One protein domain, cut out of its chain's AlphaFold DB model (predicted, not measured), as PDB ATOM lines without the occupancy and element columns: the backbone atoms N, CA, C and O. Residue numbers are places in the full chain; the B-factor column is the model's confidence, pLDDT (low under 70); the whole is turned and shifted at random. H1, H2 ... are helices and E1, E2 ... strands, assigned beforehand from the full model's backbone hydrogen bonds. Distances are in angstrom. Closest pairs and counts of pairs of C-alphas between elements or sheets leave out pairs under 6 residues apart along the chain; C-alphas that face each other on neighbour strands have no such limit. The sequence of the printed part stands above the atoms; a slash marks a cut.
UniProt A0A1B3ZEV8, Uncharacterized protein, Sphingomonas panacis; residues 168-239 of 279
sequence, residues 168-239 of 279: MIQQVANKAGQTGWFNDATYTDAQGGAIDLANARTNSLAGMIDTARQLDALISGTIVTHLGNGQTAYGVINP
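What this domain is: This is residues 168 to 239 of the 279 residues of an uncharacterized protein of Sphingomonas panacis (UniProt A0A1B3ZEV8). A small sheet makes one end of an elongated body, and two helices crossing at a steep tilt make the other, with H2 reaching back to graze the sheet. The 72 printed residues run H1, E1, H2, E2, E3; the sheet, E1 - E2 - E3, is antiparallel. The class is mixed, the whole compact: radius of gyration of the C-alphas 11.7 A, spans 35 by 22 by 18 A.

Where its parts are: Find E1 at residues 185 to 188, E2 at 224 to 227 and E3 at 232 to 234, ending at C-alpha 234 (9.844, -3.820, -7.361). H2, residues 205 to 220, measures 22.3 A; H1, residues 168 to 178, starts at (37.576, 3.863, -1.653) and measures 15.2 A.

How they stand to each other: E1 and E2 are antiparallel neighbours, with N 186 of E1 and O 226 of E2 within hydrogen-bond range at 2.9 A. In the hairpin E2 and E3, N 233 is 2.8 A from O 225. H2 only grazes the sheet, with residues 214 to 218. H1 is close to H2 but not clearly touching; their closest C-alphas, Ala 173 and Leu 215, are 7.3 A apart. In both helices every O i to N i+4 pair is within hydrogen-bond range.

The domain as a whole: The printed part has no cut. Residues 189 to 204 are the long link. pLDDT is under 70 at 179 to 183 and 235 to 239.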
ATOM      1  N   MET A 168      38.277   4.520  -2.753       90.62
ATOM      2  CA  MET A 168      37.576   3.863  -1.653       90.62
ATOM      3  C   MET A 168      36.069   3.784  -1.918       90.62
ATOM      4  O   MET A 168      35.503   2.697  -1.827       90.62
ATOM      5  N   ILE A 169      35.417   4.895  -2.285       91.56
ATOM      6  CA  ILE A 169      33.983   4.889  -2.625       91.56
ATOM      7  C   ILE A 169      33.722   3.902  -3.774       91.56
ATOM      8  O   ILE A 169      32.735   3.170  -3.736       91.56
ATOM      9  N   GLN A 170      34.638   3.804  -4.745       92.75
ATOM     10  CA  GLN A 170      34.564   2.812  -5.819       92.75
ATOM     11  C   GLN A 170      34.560   1.388  -5.279       92.75
ATOM     12  O   GLN A 170      33.746   0.577  -5.700       92.75
ATOM     13  N   GLN A 171      35.462   1.065  -4.350       89.38
ATOM     14  CA  GLN A 171      35.528  -0.266  -3.749       89.38
ATOM     15  C   GLN A 171      34.244  -0.599  -2.992       89.38
ATOM     16  O   GLN A 171      33.759  -1.725  -3.091       89.38
ATOM     17  N   VAL A 172      33.669   0.374  -2.280       85.94
ATOM     18  CA  VAL A 172      32.384   0.204  -1.592       85.94
ATOM     19  C   VAL A 172      31.259  -0.044  -2.592       85.94
ATOM     20  O   VAL A 172      30.517  -1.012  -2.429       85.94
ATOM     21  N   ALA A 173      31.170   0.760  -3.652       88.19
ATOM     22  CA  ALA A 173      30.181   0.589  -4.713       88.19
ATOM     23  C   ALA A 173      30.330  -0.767  -5.420       88.19
ATOM     24  O   ALA A 173      29.374  -1.537  -5.483       88.19
ATOM     25  N   ASN A 174      31.545  -1.118  -5.847       89.31
ATOM     26  CA  ASN A 174      31.845  -2.391  -6.501       89.31
ATOM     27  C   ASN A 174      31.491  -3.577  -5.609       89.31
ATOM     28  O   ASN A 174      30.886  -4.540  -6.078       89.31
ATOM     29  N   LYS A 175      31.825  -3.512  -4.315       84.19
ATOM     30  CA  LYS A 175      31.480  -4.576  -3.373       84.19
ATOM     31  C   LYS A 175      29.974  -4.663  -3.161       84.19
ATOM     32  O   LYS A 175      29.452  -5.771  -3.128       84.19
ATOM     33  N   ALA A 176      29.273  -3.531  -3.099       79.06
ATOM     34  CA  ALA A 176      27.818  -3.521  -3.060       79.06
ATOM     35  C   ALA A 176      27.209  -4.173  -4.315       79.06
ATOM     36  O   ALA A 176      26.331  -5.020  -4.196       79.06
ATOM     37  N   GLY A 177      27.739  -3.878  -5.506       76.94
ATOM     38  CA  GLY A 177      27.302  -4.500  -6.759       76.94
ATOM     39  C   GLY A 177      27.604  -5.999  -6.857       76.94
ATOM     40  O   GLY A 177      26.774  -6.760  -7.342       76.94
ATOM     41  N   GLN A 178      28.753  -6.450  -6.341       70.81
ATOM     42  CA  GLN A 178      29.139  -7.870  -6.309       70.81
ATOM     43  C   GLN A 178      28.295  -8.711  -5.361       70.81
ATOM     44  O   GLN A 178      28.261  -9.933  -5.498       70.81
ATOM     45  N   THR A 179      27.619  -8.087  -4.396       62.25
ATOM     46  CA  THR A 179      26.663  -8.841  -3.591       62.25
ATOM     47  C   THR A 179      25.447  -9.284  -4.402       62.25
ATOM     48  O   THR A 179      24.801 -10.196  -3.908       62.25
ATOM     49  N   GLY A 180      25.207  -8.728  -5.613       56.75
ATOM     50  CA  GLY A 180      24.127  -9.003  -6.584       56.75
ATOM     51  C   GLY A 180      24.073 -10.460  -7.087       56.75
ATOM     52  O   GLY A 180      25.104 -10.979  -7.491       56.75
ATOM     53  N   TRP A 181      23.004 -11.268  -7.069       68.00
ATOM     54  CA  TRP A 181      21.530 -11.132  -7.117       68.00
ATOM     55  C   TRP A 181      21.067 -11.552  -8.511       68.00
ATOM     56  O   TRP A 181      21.440 -10.915  -9.487       68.00
ATOM     57  N   PHE A 182      20.353 -12.685  -8.566       62.84
ATOM     58  CA  PHE A 182      19.868 -13.431  -9.741       62.84
ATOM     59  C   PHE A 182      20.733 -13.316 -11.015       62.84
ATOM     60  O   PHE A 182      20.687 -12.308 -11.708       62.84
ATOM     61  N   ASN A 183      21.434 -14.396 -11.385       69.06
ATOM     62  CA  ASN A 183      22.362 -14.439 -12.534       69.06
ATOM     63  C   ASN A 183      21.774 -13.962 -13.882       69.06
ATOM     64  O   ASN A 183      22.540 -13.590 -14.764       69.06
ATOM     65  N   ASP A 184      20.443 -13.942 -14.022       76.62
ATOM     66  CA  ASP A 184      19.728 -13.559 -15.245       76.62
ATOM     67  C   ASP A 184      18.879 -12.281 -15.081       76.62
ATOM     68  O   ASP A 184      17.900 -12.093 -15.804       76.62
ATOM     69  N   ALA A 185      19.182 -11.426 -14.098       82.69
ATOM     70  CA  ALA A 185      18.444 -10.185 -13.866       82.69
ATOM     71  C   ALA A 185      19.208  -8.937 -14.327       82.69
ATOM     72  O   ALA A 185      20.431  -8.854 -14.216       82.69
ATOM     73  N   THR A 186      18.467  -7.934 -14.799       87.56
ATOM     74  CA  THR A 186      18.978  -6.571 -14.994       87.56
ATOM     75  C   THR A 186      18.304  -5.608 -14.025       87.56
ATOM     76  O   THR A 186      17.178  -5.835 -13.577       87.56
ATOM     77  N   TYR A 187      19.003  -4.528 -13.686       88.00
ATOM     78  CA  TYR A 187      18.586  -3.595 -12.645       88.00
ATOM     79  C   TYR A 187      18.524  -2.178 -13.202       88.00
ATOM     80  O   TYR A 187      19.462  -1.719 -13.859       88.00
ATOM     81  N   THR A 188      17.432  -1.474 -12.923       91.56
ATOM     82  CA  THR A 188      17.277  -0.052 -13.255       91.56
ATOM     83  C   THR A 188      16.829   0.741 -12.033       91.56
ATOM     84  O   THR A 188      16.239   0.178 -11.115       91.56
ATOM     85  N   ASP A 189      17.083   2.047 -12.007       90.25
ATOM     86  CA  ASP A 189      16.410   2.951 -11.070       90.25
ATOM     87  C   ASP A 189      14.940   3.179 -11.478       90.25
ATOM     88  O   ASP A 189      14.461   2.677 -12.504       90.25
ATOM     89  N   ALA A 190      14.219   3.969 -10.680       86.06
ATOM     90  CA  ALA A 190      12.831   4.345 -10.948       86.06
ATOM     91  C   ALA A 190      12.644   5.162 -12.244       86.06
ATOM     92  O   ALA A 190      11.521   5.295 -12.729       86.06
ATOM     93  N   GLN A 191      13.718   5.719 -12.804       88.56
ATOM     94  CA  GLN A 191      13.733   6.492 -14.044       88.56
ATOM     95  C   GLN A 191      14.162   5.645 -15.257       88.56
ATOM     96  O   GLN A 191      14.214   6.161 -16.373       88.56
ATOM     97  N   GLY A 192      14.443   4.351 -15.066       88.94
ATOM     98  CA  GLY A 192      14.893   3.437 -16.117       88.94
ATOM     99  C   GLY A 192      16.396   3.504 -16.415       88.94
ATOM    100  O   GLY A 192      16.856   2.866 -17.361       88.94
ATOM    101  N   GLY A 193      17.177   4.247 -15.630       91.94
ATOM    102  CA  GLY A 193      18.632   4.282 -15.728       91.94
ATOM    103  C   GLY A 193      19.247   2.987 -15.204       91.94
ATOM    104  O   GLY A 193      18.915   2.546 -14.107       91.94
ATOM    105  N   ALA A 194      20.162   2.383 -15.963       91.81
ATOM    106  CA  ALA A 194      20.825   1.142 -15.564       91.81
ATOM    107  C   ALA A 194      21.555   1.282 -14.212       91.81
ATOM    108  O   ALA A 194      22.138   2.328 -13.909       91.81
ATOM    109  N   ILE A 195      21.522   0.219 -13.412       89.25
ATOM    110  CA  ILE A 195      22.305   0.060 -12.185       89.25
ATOM    111  C   ILE A 195      23.385  -0.987 -12.461       89.25
ATOM    112  O   ILE A 195      23.079  -2.148 -12.725       89.25
ATOM    113  N   ASP A 196      24.644  -0.570 -12.393       90.38
ATOM    114  CA  ASP A 196      25.831  -1.406 -12.554       90.38
ATOM    115  C   ASP A 196      26.907  -0.977 -11.546       90.38
ATOM    116  O   ASP A 196      27.964  -0.433 -11.879       90.38
ATOM    117  N   LEU A 197      26.603  -1.204 -10.266       89.50
ATOM    118  CA  LEU A 197      27.504  -0.855  -9.172       89.50
ATOM    119  C   LEU A 197      28.785  -1.695  -9.185       89.50
ATOM    120  O   LEU A 197      29.799  -1.231  -8.682       89.50
ATOM    121  N   ALA A 198      28.765  -2.897  -9.775       87.56
ATOM    122  CA  ALA A 198      29.934  -3.772  -9.872       87.56
ATOM    123  C   ALA A 198      31.046  -3.170 -10.747       87.56
ATOM    124  O   ALA A 198      32.222  -3.468 -10.534       87.56
ATOM    125  N   ASN A 199      30.668  -2.308 -11.698       89.62
ATOM    126  CA  ASN A 199      31.575  -1.582 -12.582       89.62
ATOM    127  C   ASN A 199      31.548  -0.066 -12.332       89.62
ATOM    128  O   ASN A 199      31.829   0.716 -13.249       89.62
ATOM    129  N   ALA A 200      31.224   0.367 -11.109       91.25
ATOM    130  CA  ALA A 200      31.177   1.779 -10.750       91.25
ATOM    131  C   ALA A 200      32.515   2.488 -11.032       91.25
ATOM    132  O   ALA A 200      33.604   1.926 -10.864       91.25
ATOM    133  N   ARG A 201      32.439   3.756 -11.458       92.88
ATOM    134  CA  ARG A 201      33.595   4.585 -11.855       92.88
ATOM    135  C   ARG A 201      33.587   5.917 -11.123       92.88
ATOM    136  O   ARG A 201      33.158   6.929 -11.659       92.88
ATOM    137  N   THR A 202      34.061   5.943  -9.891       95.44
ATOM    138  CA  THR A 202      34.015   7.147  -9.040       95.44
ATOM    139  C   THR A 202      35.182   8.104  -9.263       95.44
ATOM    140  O   THR A 202      35.146   9.235  -8.798       95.44
ATOM    141  N   ASN A 203      36.214   7.691  -9.990       94.12
ATOM    142  CA  ASN A 203      37.435   8.461 -10.236       94.12
ATOM    143  C   ASN A 203      37.275   9.583 -11.285       94.12
ATOM    144  O   ASN A 203      38.260  10.063 -11.833       94.12
ATOM    145  N   SER A 204      36.042   9.996 -11.586       96.38
ATOM    146  CA  SER A 204      35.710  11.129 -12.458       96.38
ATOM    147  C   SER A 204      34.462  11.840 -11.947       96.38
ATOM    148  O   SER A 204      33.662  11.243 -11.223       96.38
ATOM    149  N   LEU A 205      34.254  13.098 -12.348       96.38
ATOM    150  CA  LEU A 205      33.079  13.869 -11.927       96.38
ATOM    151  C   LEU A 205      31.776  13.182 -12.352       96.38
ATOM    152  O   LEU A 205      30.913  12.913 -11.518       96.38
ATOM    153  N   ALA A 206      31.646  12.879 -13.647       96.50
ATOM    154  CA  ALA A 206      30.443  12.269 -14.204       96.50
ATOM    155  C   ALA A 206      30.212  10.862 -13.643       96.50
ATOM    156  O   ALA A 206      29.099  10.539 -13.234       96.50
ATOM    157  N   GLY A 207      31.266  10.048 -13.568       96.44
ATOM    158  CA  GLY A 207      31.148   8.685 -13.068       96.44
ATOM    159  C   GLY A 207      30.821   8.613 -11.571       96.44
ATOM    160  O   GLY A 207      30.025   7.769 -11.165       96.44
ATOM    161  N   MET A 208      31.339   9.528 -10.744       96.38
ATOM    162  CA  MET A 208      30.960   9.619  -9.329       96.38
ATOM    163  C   MET A 208      29.511  10.082  -9.150       96.38
ATOM    164  O   MET A 208      28.802   9.559  -8.293       96.38
ATOM    165  N   ILE A 209      29.044  11.038  -9.960       96.50
ATOM    166  CA  ILE A 209      27.640  11.473  -9.937       96.50
ATOM    167  C   ILE A 209      26.710  10.317 -10.323       96.50
ATOM    168  O   ILE A 209      25.698  10.112  -9.652       96.50
ATOM    169  N   ASP A 210      27.058   9.552 -11.359       95.69
ATOM    170  CA  ASP A 210      26.283   8.379 -11.760       95.69
ATOM    171  C   ASP A 210      26.327   7.275 -10.695       95.69
ATOM    172  O   ASP A 210      25.285   6.766 -10.296       95.69
ATOM    173  N   THR A 211      27.503   6.974 -10.142       94.62
ATOM    174  CA  THR A 211      27.642   6.001  -9.045       94.62
ATOM    175  C   THR A 211      26.782   6.399  -7.845       94.62
ATOM    176  O   THR A 211      26.088   5.564  -7.274       94.62
ATOM    177  N   ALA A 212      26.762   7.682  -7.482       92.88
ATOM    178  CA  ALA A 212      25.934   8.172  -6.387       92.88
ATOM    179  C   ALA A 212      24.431   8.056  -6.674       92.88
ATOM    180  O   ALA A 212      23.683   7.703  -5.769       92.88
ATOM    181  N   ARG A 213      23.984   8.284  -7.919       93.50
ATOM    182  CA  ARG A 213      22.599   7.990  -8.335       93.50
ATOM    183  C   ARG A 213      22.280   6.508  -8.132       93.50
ATOM    184  O   ARG A 213      21.237   6.180  -7.578       93.50
ATOM    185  N   GLN A 214      23.172   5.620  -8.564       91.31
ATOM    186  CA  GLN A 214      22.961   4.180  -8.430       91.31
ATOM    187  C   GLN A 214      22.902   3.734  -6.958       91.31
ATOM    188  O   GLN A 214      22.054   2.924  -6.585       91.31
ATOM    189  N   LEU A 215      23.772   4.293  -6.112       87.25
ATOM    190  CA  LEU A 215      23.766   4.059  -4.667       87.25
ATOM    191  C   LEU A 215      22.499   4.609  -4.000       87.25
ATOM    192  O   LEU A 215      21.941   3.951  -3.127       87.25
ATOM    193  N   ASP A 216      22.018   5.779  -4.419       87.81
ATOM    194  CA  ASP A 216      20.760   6.347  -3.925       87.81
ATOM    195  C   ASP A 216      19.567   5.452  -4.285       87.81
ATOM    196  O   ASP A 216      18.727   5.167  -3.431       87.81
ATOM    197  N   ALA A 217      19.532   4.910  -5.506       86.75
ATOM    198  CA  ALA A 217      18.504   3.957  -5.916       86.75
ATOM    199  C   ALA A 217      18.511   2.688  -5.044       86.75
ATOM    200  O   ALA A 217      17.453   2.211  -4.622       86.75
ATOM    201  N   LEU A 218      19.706   2.182  -4.722       83.06
ATOM    202  CA  LEU A 218      19.900   1.041  -3.827       83.06
ATOM    203  C   LEU A 218      19.389   1.335  -2.410       83.06
ATOM    204  O   LEU A 218      18.568   0.587  -1.886       83.06
ATOM    205  N   ILE A 219      19.839   2.436  -1.805       79.69
ATOM    206  CA  ILE A 219      19.509   2.802  -0.420       79.69
ATOM    207  C   ILE A 219      18.021   3.146  -0.273       79.69
ATOM    208  O   ILE A 219      17.392   2.764   0.713       79.69
ATOM    209  N   SER A 220      17.441   3.839  -1.256       82.19
ATOM    210  CA  SER A 220      16.018   4.199  -1.271       82.19
ATOM    211  C   SER A 220      15.094   3.023  -1.607       82.19
ATOM    212  O   SER A 220      13.877   3.145  -1.467       82.19
ATOM    213  N   GLY A 221      15.645   1.888  -2.053       80.12
ATOM    214  CA  GLY A 221      14.866   0.724  -2.469       80.12
ATOM    215  C   GLY A 221      14.040   0.960  -3.733       80.12
ATOM    216  O   GLY A 221      13.025   0.296  -3.934       80.12
ATOM    217  N   THR A 222      14.459   1.910  -4.570       86.25
ATOM    218  CA  THR A 222      13.786   2.271  -5.828       86.25
ATOM    219  C   THR A 222      14.303   1.474  -7.027       86.25
ATOM    220  O   THR A 222      13.945   1.769  -8.168       86.25
ATOM    221  N   ILE A 223      15.116   0.442  -6.777       86.69
ATOM    222  CA  ILE A 223      15.577  -0.482  -7.812       86.69
ATOM    223  C   ILE A 223      14.393  -1.278  -8.371       86.69
ATOM    224  O   ILE A 223      13.572  -1.846  -7.646       86.69
ATOM    225  N   VAL A 224      14.357  -1.347  -9.694       87.56
ATOM    226  CA  VAL A 224      13.476  -2.198 -10.481       87.56
ATOM    227  C   VAL A 224      14.309  -3.360 -11.015       87.56
ATOM    228  O   VAL A 224      15.316  -3.152 -11.691       87.56
ATOM    229  N   THR A 225      13.899  -4.584 -10.689       87.88
ATOM    230  CA  THR A 225      14.570  -5.817 -11.119       87.88
ATOM    231  C   THR A 225      13.809  -6.425 -12.290       87.88
ATOM    232  O   THR A 225      12.644  -6.791 -12.141       87.88
ATOM    233  N   HIS A 226      14.463  -6.583 -13.435       87.94
ATOM    234  CA  HIS A 226      13.915  -7.273 -14.603       87.94
ATOM    235  C   HIS A 226      14.495  -8.682 -14.656       87.94
ATOM    236  O   HIS A 226      15.689  -8.858 -14.882       87.94
ATOM    237  N   LEU A 227      13.661  -9.686 -14.410       86.00
ATOM    238  CA  LEU A 227      14.051 -11.092 -14.379       86.00
ATOM    239  C   LEU A 227      14.111 -11.662 -15.805       86.00
ATOM    240  O   LEU A 227      13.292 -11.312 -16.657       86.00
ATOM    241  N   GLY A 228      15.012 -12.617 -16.053       82.88
ATOM    242  CA  GLY A 228      15.179 -13.266 -17.363       82.88
ATOM    243  C   GLY A 228      13.941 -13.995 -17.911       82.88
ATOM    244  O   GLY A 228      13.886 -14.318 -19.094       82.88
ATOM    245  N   ASN A 229      12.914 -14.217 -17.083       86.06
ATOM    246  CA  ASN A 229      11.611 -14.754 -17.494       86.06
ATOM    247  C   ASN A 229      10.608 -13.668 -17.954       86.06
ATOM    248  O   ASN A 229       9.437 -13.977 -18.175       86.06
ATOM    249  N   GLY A 230      11.039 -12.406 -18.064       84.31
ATOM    250  CA  GLY A 230      10.211 -11.267 -18.466       84.31
ATOM    251  C   GLY A 230       9.361 -10.660 -17.344       84.31
ATOM    252  O   GLY A 230       8.574  -9.755 -17.611       84.31
ATOM    253  N   GLN A 231       9.487 -11.138 -16.102       87.50
ATOM    254  CA  GLN A 231       8.812 -10.540 -14.947       87.50
ATOM    255  C   GLN A 231       9.615  -9.368 -14.379       87.50
ATOM    256  O   GLN A 231      10.845  -9.377 -14.376       87.50
ATOM    257  N   THR A 232       8.909  -8.386 -13.823       87.62
ATOM    258  CA  THR A 232       9.513  -7.252 -13.118       87.62
ATOM    259  C   THR A 232       9.177  -7.329 -11.635       87.62
ATOM    260  O   THR A 232       8.010  -7.466 -11.267       87.62
ATOM    261  N   ALA A 233      10.193  -7.219 -10.784       82.25
ATOM    262  CA  ALA A 233      10.048  -7.094  -9.341       82.25
ATOM    263  C   ALA A 233      10.424  -5.677  -8.890       82.25
ATOM    264  O   ALA A 233      11.392  -5.090  -9.375       82.25
ATOM    265  N   TYR A 234       9.650  -5.145  -7.945       80.62
ATOM    266  CA  TYR A 234       9.844  -3.820  -7.361       80.62
ATOM    267  C   TYR A 234      10.204  -3.959  -5.885       80.62
ATOM    268  O   TYR A 234       9.569  -4.739  -5.172       80.62
ATOM    269  N   GLY A 235      11.155  -3.157  -5.413       66.31
ATOM    270  CA  GLY A 235      11.391  -2.968  -3.987       66.31
ATOM    271  C   GLY A 235      12.797  -3.311  -3.508       66.31
ATOM    272  O   GLY A 235      13.731  -3.512  -4.281       66.31
ATOM    273  N   VAL A 236      12.922  -3.303  -2.179       54.72
ATOM    274  CA  VAL A 236      14.179  -3.096  -1.461       54.72
ATOM    275  C   VAL A 236      15.141  -4.272  -1.615       54.72
ATOM    276  O   VAL A 236      14.975  -5.338  -1.018       54.72
ATOM    277  N   ILE A 237      16.214  -4.008  -2.348       59.81
ATOM    278  CA  ILE A 237      17.476  -4.725  -2.240       59.81
ATOM    279  C   ILE A 237      18.135  -4.268  -0.932       59.81
ATOM    280  O   ILE A 237      18.363  -3.078  -0.759       59.81
ATOM    281  N   ASN A 238      18.335  -5.198   0.013       60.84
ATOM    282  CA  ASN A 238      18.901  -5.012   1.357       60.84
ATOM    283  C   ASN A 238      19.824  -3.773   1.459       60.84
ATOM    284  O   ASN A 238      20.980  -3.836   1.033       60.84
ATOM    285  N   PRO A 239      19.360  -2.666   2.070       55.88
ATOM    286  CA  PRO A 239      20.125  -1.424   2.154       55.88
ATOM    287  C   PRO A 239      21.352  -1.583   3.064       55.88
ATOM    288  O   PRO A 239      22.289  -0.787   2.995       55.88
TER     289      PRO A 239